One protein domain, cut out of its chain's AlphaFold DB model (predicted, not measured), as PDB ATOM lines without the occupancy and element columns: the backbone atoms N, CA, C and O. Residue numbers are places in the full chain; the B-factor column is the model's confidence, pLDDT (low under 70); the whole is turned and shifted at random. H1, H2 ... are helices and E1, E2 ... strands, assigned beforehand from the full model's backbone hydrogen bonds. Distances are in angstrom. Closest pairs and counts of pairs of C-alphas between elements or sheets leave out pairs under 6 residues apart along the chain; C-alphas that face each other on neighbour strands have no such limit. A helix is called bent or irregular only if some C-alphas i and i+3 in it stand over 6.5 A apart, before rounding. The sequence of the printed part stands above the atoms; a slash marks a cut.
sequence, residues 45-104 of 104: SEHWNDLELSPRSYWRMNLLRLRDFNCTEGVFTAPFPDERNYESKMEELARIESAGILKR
ATOM      1  N   SER A  45     -32.639  21.822   9.263       93.44
ATOM      2  CA  SER A  45     -33.957  21.559   9.841       93.44
ATOM      3  C   SER A  45     -34.098  22.204  11.217       93.44
ATOM      4  O   SER A  45     -33.200  22.108  12.055       93.44
ATOM      5  N   GLU A  46     -35.273  22.779  11.485       91.94
ATOM      6  CA  GLU A  46     -35.624  23.330  12.797       91.94
ATOM      7  C   GLU A  46     -35.563  22.282  13.919       91.94
ATOM      8  O   GLU A  46     -35.205  22.613  15.044       91.94
ATOM      9  N   HIS A  47     -35.803  21.007  13.596       92.94
ATOM     10  CA  HIS A  47     -35.793  19.908  14.561       92.94
ATOM     11  C   HIS A  47     -34.403  19.314  14.808       92.94
ATOM     12  O   HIS A  47     -34.239  18.510  15.721       92.94
ATOM     13  N   TRP A  48     -33.385  19.677  14.019       93.06
ATOM     14  CA  TRP A  48     -32.074  19.016  14.056       93.06
ATOM     15  C   TRP A  48     -31.400  19.068  15.433       93.06
ATOM     16  O   TRP A  48     -30.786  18.093  15.878       93.06
ATOM     17  N   ASN A  49     -31.503  20.211  16.109       89.81
ATOM     18  CA  ASN A  49     -30.910  20.400  17.432       89.81
ATOM     19  C   ASN A  49     -31.715  19.701  18.538       89.81
ATOM     20  O   ASN A  49     -31.118  19.281  19.527       89.81
ATOM     21  N   ASP A  50     -33.019  19.501  18.329       93.94
ATOM     22  CA  ASP A  50     -33.937  18.861  19.281       93.94
ATOM     23  C   ASP A  50     -33.841  17.328  19.260       93.94
ATOM     24  O   ASP A  50     -34.350  16.653  20.149       93.94
ATOM     25  N   LEU A  51     -33.158  16.751  18.265       92.69
ATOM     26  CA  LEU A  51     -32.944  15.304  18.172       92.69
ATOM     27  C   LEU A  51     -32.056  14.731  19.289       92.69
ATOM     28  O   LEU A  51     -31.958  13.508  19.418       92.69
ATOM     29  N   GLU A  52     -31.347  15.588  20.034       91.38
ATOM     30  CA  GLU A  52     -30.395  15.205  21.089       91.38
ATOM     31  C   GLU A  52     -29.355  14.166  20.622       91.38
ATOM     32  O   GLU A  52     -28.952  13.252  21.347       91.38
ATOM     33  N   LEU A  53     -28.905  14.283  19.368       92.75
ATOM     34  CA  LEU A  53     -27.853  13.421  18.829       92.75
ATOM     35  C   LEU A  53     -26.508  13.744  19.490       92.75
ATOM     36  O   LEU A  53     -26.085  14.904  19.543       92.75
ATOM     37  N   SER A  54     -25.791  12.702  19.916       92.75
ATOM     38  CA  SER A  54     -24.423  12.825  20.428       92.75
ATOM     39  C   SER A  54     -23.531  13.574  19.430       92.75
ATOM     40  O   SER A  54     -23.639  13.337  18.226       92.75
ATOM     41  N   PRO A  55     -22.563  14.404  19.867       89.00
ATOM     42  CA  PRO A  55     -21.558  14.977  18.968       89.00
ATOM     43  C   PRO A  55     -20.773  13.928  18.166       89.00
ATOM     44  O   PRO A  55     -20.230  14.252  17.116       89.00
ATOM     45  N   ARG A  56     -20.720  12.679  18.656       90.69
ATOM     46  CA  ARG A  56     -20.107  11.521  17.984       90.69
ATOM     47  C   ARG A  56     -21.134  10.592  17.317       90.69
ATOM     48  O   ARG A  56     -20.802   9.445  17.032       90.69
ATOM     49  N   SER A  57     -22.363  11.066  17.113       94.88
ATOM     50  CA  SER A  57     -23.418  10.352  16.385       94.88
ATOM     51  C   SER A  57     -22.912   9.912  15.017       94.88
ATOM     52  O   SER A  57     -22.227  10.668  14.322       94.88
ATOM     53  N   TYR A  58     -23.290   8.702  14.622       95.00
ATOM     54  CA  TYR A  58     -22.916   8.139  13.330       95.00
ATOM     55  C   TYR A  58     -23.390   9.038  12.178       95.00
ATOM     56  O   TYR A  58     -22.607   9.411  11.304       95.00
ATOM     57  N   TRP A  59     -24.636   9.506  12.244       95.94
ATOM     58  CA  TRP A  59     -25.216  10.371  11.217       95.94
ATOM     59  C   TRP A  59     -24.580  11.760  11.180       95.94
ATOM     60  O   TRP A  59     -24.363  12.308  10.100       95.94
ATOM     61  N   ARG A  60     -24.189  12.315  12.336       95.62
ATOM     62  CA  ARG A  60     -23.407  13.564  12.370       95.62
ATOM     63  C   ARG A  60     -22.049  13.403  11.697       95.62
ATOM     64  O   ARG A  60     -21.633  14.295  10.960       95.62
ATOM     65  N   MET A  61     -21.376  12.275  11.916       95.25
ATOM     66  CA  MET A  61     -20.099  11.991  11.260       95.25
ATOM     67  C   MET A  61     -20.254  11.869   9.739       95.25
ATOM     68  O   MET A  61     -19.407  12.390   9.017       95.25
ATOM     69  N   ASN A  62     -21.347  11.283   9.240       95.94
ATOM     70  CA  ASN A  62     -21.614  11.215   7.798       95.94
ATOM     71  C   ASN A  62     -21.851  12.606   7.186       95.94
ATOM     72  O   ASN A  62     -21.323  12.907   6.116       95.94
ATOM     73  N   LEU A  63     -22.550  13.508   7.887       96.19
ATOM     74  CA  LEU A  63     -22.664  14.910   7.459       96.19
ATOM     75  C   LEU A  63     -21.306  15.625   7.445       96.19
ATOM     76  O   LEU A  63     -21.019  16.398   6.532       96.19
ATOM     77  N   LEU A  64     -20.446  15.371   8.436       94.94
ATOM     78  CA  LEU A  64     -19.086  15.917   8.441       94.94
ATOM     79  C   LEU A  64     -18.270  15.397   7.252       94.94
ATOM     80  O   LEU A  64     -17.616  16.203   6.598       94.94
ATOM     81  N   ARG A  65     -18.372  14.104   6.913       94.44
ATOM     82  CA  ARG A  65     -17.730  13.535   5.715       94.44
ATOM     83  C   ARG A  65     -18.192  14.222   4.435       94.44
ATOM     84  O   ARG A  65     -17.353  14.634   3.644       94.44
ATOM     85  N   LEU A  66     -19.503  14.411   4.254       96.81
ATOM     86  CA  LEU A  66     -20.038  15.138   3.096       96.81
ATOM     87  C   LEU A  66     -19.425  16.538   2.977       96.81
ATOM     88  O   LEU A  66     -18.968  16.923   1.902       96.81
ATOM     89  N   ARG A  67     -19.340  17.273   4.092       95.81
ATOM     90  CA  ARG A  67     -18.691  18.589   4.130       95.81
ATOM     91  C   ARG A  67     -17.209  18.503   3.758       95.81
ATOM     92  O   ARG A  67     -16.747  19.321   2.969       95.81
ATOM     93  N   ASP A  68     -16.477  17.543   4.314       95.69
ATOM     94  CA  ASP A  68     -15.038  17.382   4.077       95.69
ATOM     95  C   ASP A  68     -14.739  16.987   2.614       95.69
ATOM     96  O   ASP A  68     -13.723  17.400   2.057       95.69
ATOM     97  N   PHE A  69     -15.663  16.282   1.951       95.25
ATOM     98  CA  PHE A  69     -15.621  15.989   0.512       95.25
ATOM     99  C   PHE A  69     -16.208  17.091  -0.377       95.25
ATOM    100  O   PHE A  69     -16.296  16.912  -1.592       95.25
ATOM    101  N   ASN A  70     -16.625  18.223   0.195       96.31
ATOM    102  CA  ASN A  70     -17.292  19.311  -0.520       96.31
ATOM    103  C   ASN A  70     -18.536  18.846  -1.318       96.31
ATOM    104  O   ASN A  70     -18.801  19.316  -2.424       96.31
ATOM    105  N   CYS A  71     -19.289  17.900  -0.752       96.88
ATOM    106  CA  CYS A  71     -20.511  17.327  -1.312       96.88
ATOM    107  C   CYS A  71     -21.732  17.781  -0.501       96.88
ATOM    108  O   CYS A  71     -21.675  17.874   0.722       96.88
ATOM    109  N   THR A  72     -22.861  18.034  -1.165       96.38
ATOM    110  CA  THR A  72     -24.116  18.413  -0.486       96.38
ATOM    111  C   THR A  72     -24.968  17.214  -0.099       96.38
ATOM    112  O   THR A  72     -25.755  17.308   0.838       96.38
ATOM    113  N   GLU A  73     -24.814  16.100  -0.805       97.19
ATOM    114  CA  GLU A  73     -25.591  14.881  -0.630       97.19
ATOM    115  C   GLU A  73     -24.752  13.650  -0.980       97.19
ATOM    116  O   GLU A  73     -23.724  13.743  -1.658       97.19
ATOM    117  N   GLY A  74     -25.202  12.499  -0.498       96.81
ATOM    118  CA  GLY A  74     -24.629  11.201  -0.811       96.81
ATOM    119  C   GLY A  74     -25.520  10.079  -0.308       96.81
ATOM    120  O   GLY A  74     -26.502  10.314   0.396       96.81
ATOM    121  N   VAL A  75     -25.173   8.856  -0.671       97.06
ATOM    122  CA  VAL A  75     -25.872   7.653  -0.230       97.06
ATOM    123  C   VAL A  75     -24.909   6.805   0.580       97.06
ATOM    124  O   VAL A  75     -23.817   6.495   0.114       97.06
ATOM    125  N   PHE A  76     -25.317   6.433   1.786       96.31
ATOM    126  CA  PHE A  76     -24.522   5.641   2.720       96.31
ATOM    127  C   PHE A  76     -25.245   4.333   2.999       96.31
ATOM    128  O   PHE A  76     -26.471   4.311   3.065       96.31
ATOM    129  N   THR A  77     -24.510   3.248   3.196       95.25
ATOM    130  CA  THR A  77     -25.133   1.991   3.623       95.25
ATOM    131  C   THR A  77     -25.654   2.134   5.051       95.25
ATOM    132  O   THR A  77     -24.998   2.743   5.898       95.25
ATOM    133  N   ALA A  78     -26.847   1.609   5.317       94.44
ATOM    134  CA  ALA A  78     -27.375   1.519   6.665       94.44
ATOM    135  C   ALA A  78     -26.441   0.652   7.535       94.44
ATOM    136  O   ALA A  78     -25.851  -0.302   7.023       94.44
ATOM    137  N   PRO A  79     -26.303   0.959   8.837       94.44
ATOM    138  CA  PRO A  79     -25.568   0.100   9.758       94.44
ATOM    139  C   PRO A  79     -26.068  -1.349   9.717       94.44
ATOM    140  O   PRO A  79     -27.276  -1.579   9.676       94.44
ATOM    141  N   PHE A  80     -25.161  -2.320   9.782       92.44
ATOM    142  CA  PHE A  80     -25.497  -3.742   9.840       92.44
ATOM    143  C   PHE A  80     -25.712  -4.225  11.283       92.44
ATOM    144  O   PHE A  80     -25.076  -3.704  12.205       92.44
ATOM    145  N   PRO A  81     -26.566  -5.246  11.509       93.25
ATOM    146  CA  PRO A  81     -26.882  -5.742  12.853       93.25
ATOM    147  C   PRO A  81     -25.689  -6.224  13.692       93.25
ATOM    148  O   PRO A  81     -25.771  -6.235  14.918       93.25
ATOM    149  N   ASP A  82     -24.595  -6.647  13.059       92.75
ATOM    150  CA  ASP A  82     -23.373  -7.120  13.714       92.75
ATOM    151  C   ASP A  82     -22.380  -5.992  14.053       92.75
ATOM    152  O   ASP A  82     -21.378  -6.221  14.740       92.75
ATOM    153  N   GLU A  83     -22.658  -4.756  13.635       92.00
ATOM    154  CA  GLU A  83     -21.815  -3.611  13.943       92.00
ATOM    155  C   GLU A  83     -21.921  -3.169  15.406       92.00
ATOM    156  O   GLU A  83     -22.977  -3.157  16.047       92.00
ATOM    157  N   ARG A  84     -20.804  -2.659  15.937       91.94
ATOM    158  CA  ARG A  84     -20.801  -2.007  17.249       91.94
ATOM    159  C   ARG A  84     -21.778  -0.825  17.258       91.94
ATOM    160  O   ARG A  84     -21.716   0.056  16.400       91.94
ATOM    161  N   ASN A  85     -22.578  -0.756  18.322       92.94
ATOM    162  CA  ASN A  85     -23.580   0.283  18.562       92.94
ATOM    163  C   ASN A  85     -24.690   0.332  17.497       92.94
ATOM    164  O   ASN A  85     -25.320   1.378  17.368       92.94
ATOM    165  N   TYR A  86     -24.935  -0.759  16.755       95.00
ATOM    166  CA  TYR A  86     -25.991  -0.848  15.739       95.00
ATOM    167  C   TYR A  86     -27.329  -0.261  16.216       95.00
ATOM    168  O   TYR A  86     -27.836   0.673  15.602       95.00
ATOM    169  N   GLU A  87     -27.844  -0.731  17.356       96.44
ATOM    170  CA  GLU A  87     -29.130  -0.276  17.906       96.44
ATOM    171  C   GLU A  87     -29.158   1.240  18.119       96.44
ATOM    172  O   GLU A  87     -30.093   1.910  17.696       96.44
ATOM    173  N   SER A  88     -28.084   1.799  18.683       96.00
ATOM    174  CA  SER A  88     -27.962   3.240  18.903       96.00
ATOM    175  C   SER A  88     -27.925   4.016  17.584       96.00
ATOM    176  O   SER A  88     -28.606   5.031  17.460       96.00
ATOM    177  N   LYS A  89     -27.192   3.536  16.569       96.12
ATOM    178  CA  LYS A  89     -27.159   4.175  15.241       96.12
ATOM    179  C   LYS A  89     -28.542   4.155  14.577       96.12
ATOM    180  O   LYS A  89     -28.936   5.147  13.962       96.12
ATOM    181  N   MET A  90     -29.279   3.053  14.706       96.38
ATOM    182  CA  MET A  90     -30.627   2.915  14.148       96.38
ATOM    183  C   MET A  90     -31.668   3.732  14.922       96.38
ATOM    184  O   MET A  90     -32.559   4.315  14.314       96.38
ATOM    185  N   GLU A  91     -31.529   3.871  16.239       96.75
ATOM    186  CA  GLU A  91     -32.373   4.752  17.055       96.75
ATOM    187  C   GLU A  91     -32.164   6.235  16.705       96.75
ATOM    188  O   GLU A  91     -33.121   7.007  16.618       96.75
ATOM    189  N   GLU A  92     -30.918   6.662  16.475       96.75
ATOM    190  CA  GLU A  92     -30.633   8.003  15.945       96.75
ATOM    191  C   GLU A  92     -31.325   8.226  14.591       96.75
ATOM    192  O   GLU A  92     -31.928   9.277  14.374       96.75
ATOM    193  N   LEU A  93     -31.284   7.228  13.704       96.50
ATOM    194  CA  LEU A  93     -31.918   7.287  12.387       96.50
ATOM    195  C   LEU A  93     -33.440   7.417  12.485       96.50
ATOM    196  O   LEU A  93     -34.024   8.280  11.833       96.50
ATOM    197  N   ALA A  94     -34.064   6.620  13.350       96.38
ATOM    198  CA  ALA A  94     -35.503   6.657  13.585       96.38
ATOM    199  C   ALA A  94     -35.967   8.023  14.122       96.38
ATOM    200  O   ALA A  94     -37.028   8.518  13.740       96.38
ATOM    201  N   ARG A  95     -35.160   8.676  14.972       96.75
ATOM    202  CA  ARG A  95     -35.427  10.050  15.431       96.75
ATOM    203  C   ARG A  95     -35.351  11.059  14.282       96.75
ATOM    204  O   ARG A  95     -36.228  11.912  14.174       96.75
ATOM    205  N   ILE A  96     -34.351  10.938  13.404       96.69
ATOM    206  CA  ILE A  96     -34.201  11.787  12.205       96.69
ATOM    207  C   ILE A  96     -35.416  11.636  11.271       96.69
ATOM    208  O   ILE A  96     -35.949  12.633  10.784       96.69
ATOM    209  N   GLU A  97     -35.882  10.407  11.044       95.81
ATOM    210  CA  GLU A  97     -37.079  10.123  10.238       95.81
ATOM    211  C   GLU A  97     -38.352  10.675  10.889       95.81
ATOM    212  O   GLU A  97     -39.143  11.353  10.234       95.81
ATOM    213  N   SER A  98     -38.523  10.453  12.195       95.75
ATOM    214  CA  SER A  98     -39.696  10.917  12.951       95.75
ATOM    215  C   SER A  98     -39.811  12.443  12.984       95.75
ATOM    216  O   SER A  98     -40.915  12.979  12.996       95.75
ATOM    217  N   ALA A  99     -38.680  13.152  12.949       95.75
ATOM    218  CA  ALA A  99     -38.623  14.606  12.829       95.75
ATOM    219  C   ALA A  99     -38.832  15.118  11.389       95.75
ATOM    220  O   ALA A  99     -38.759  16.320  11.139       95.75
ATOM    221  N   GLY A 100     -39.055  14.229  10.415       94.75
ATOM    222  CA  GLY A 100     -39.317  14.587   9.020       94.75
ATOM    223  C   GLY A 100     -38.106  15.125   8.252       94.75
ATOM    224  O   GLY A 100     -38.274  15.627   7.138       94.75
ATOM    225  N   ILE A 101     -36.900  15.015   8.822       95.56
ATOM    226  CA  ILE A 101     -35.631  15.442   8.206       95.56
ATOM    227  C   ILE A 101     -35.258  14.527   7.039       95.56
ATOM    228  O   ILE A 101     -34.740  14.977   6.016       95.56
ATOM    229  N   LEU A 102     -35.560  13.241   7.192       93.38
ATOM    230  CA  LEU A 102     -35.423  12.227   6.166       93.38
ATOM    231  C   LEU A 102     -36.800  11.660   5.836       93.38
ATOM    232  O   LEU A 102     -37.549  11.280   6.732       93.38
ATOM    233  N   LYS A 103     -37.118  11.590   4.545       79.62
ATOM    234  CA  LYS A 103     -38.320  10.937   4.026       79.62
ATOM    235  C   LYS A 103     -37.877   9.819   3.092       79.62
ATOM    236  O   LYS A 103     -37.126  10.092   2.155       79.62
ATOM    237  N   ARG A 104     -38.301   8.595   3.391       70.44
ATOM    238  CA  ARG A 104     -38.074   7.395   2.582       70.44
ATOM    239  C   ARG A 104     -39.400   6.899   2.035       70.44
ATOM    240  O   ARG A 104     -40.414   7.097   2.742       70.44
TER     241      ARG A 104
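What this domain is: This is residues 45 to 104 of the 104 residues of an uncharacterized protein of Stenotrophomonas rhizophila (UniProt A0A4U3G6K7). Two helices, H1 and H2, meet nearly at a right angle, the first end of H1 against the side of H2 at residues 89 to 93, and an extended run with the one short strand E1 folds back from the last end of H1 toward the first end of H2. A long stretch without a named element, residues 45 to 57, comes from the side where H2 ends and leads to the first end of H1, and residues 99 to 104 turn back after H2 as a short tail. The printed part has 60 residues, with two named helices and one named strand in the order H1, E1, H2; E1 pairs with no named strand. By its named elements the class is mostly helix, with 24 residues in helices and 5 in the strand, and these elements hold under half of the printed residues. The whole is compact, with a radius of gyration of the C-alphas of 11.7 A, and the C-alphas span 31 by 24 by 24 A along their three main axes.

Where its parts are: H2, the longest helix by residues, takes in the 13 residues from Tyr 86 to Ser 98 and measures 18.3 A from first to last C-alpha. It begins with C-alpha 86 at (-25.991, -0.848, 15.739) and ends with C-alpha 98 at (-39.696, 10.917, 12.951), with x falling and y rising along it. H1 takes in the 11 residues from Tyr 58 to Asp 68 and measures 15.3 A; its first C-alpha, of Tyr 58, is at (-22.916, 8.139, 13.330). Along H1 x and y rise while z falls, to C-alpha 68 at (-15.038, 17.382, 4.077). E1 is the strand of residues 73 to 77, Glu 73 to Thr 77, and measures 13.6 A over 5 residues. Along E1 the y coordinate falls from C-alpha 73 at (-25.591, 14.881, -0.630) to C-alpha 77 at (-25.133, 1.991, 3.623).

How they stand to each other: H2 touches H1, and does so with residues 89 to 93 alone, with 4 pairs of C-alphas within 8 A. Their closest C-alphas are those of Tyr 58 and Lys 89, 6.1 A apart. The lines of the two helices are about perpendicular, at 75 degrees, and their centres are 15.4 A apart. From the last residue of H1, Asp 68, a tight link of 4 residues leads to E1. H1 and E1 have 2 pairs of C-alphas within 8 A, the closest being those of Leu 66 and Glu 73, 6.7 A apart, and the two elements are 10.1 A apart from centre to centre. After E1 a short link of 8 residues, 78 to 85, leads to H2. E1 and H2 are apart, with no C-alpha of the one within 8 A of the other. In both H1 and H2 every backbone O i to N i+4 pair is within hydrogen-bond range, and neither helix is bent or irregular.

The domain as a whole: The two C-alphas farthest apart are those of Glu 46, in the stretch before H1, and Asp 82, in the link from E1 to H2, at 32.8 A. The first and last printed C-alphas, of Ser 45 and Arg 104, are 16.4 A apart. Arg 104 is the chain's last residue, while the printed part begins at residue 45 of a chain of 104. The printed part has no cut, and neither of its two links between named elements is long. The C-alphas of residues 45 to 57 lie 7 to 16 A from the mean of the C-alphas. The mean pLDDT of the printed part is 94.1, and no printed residue is under 70.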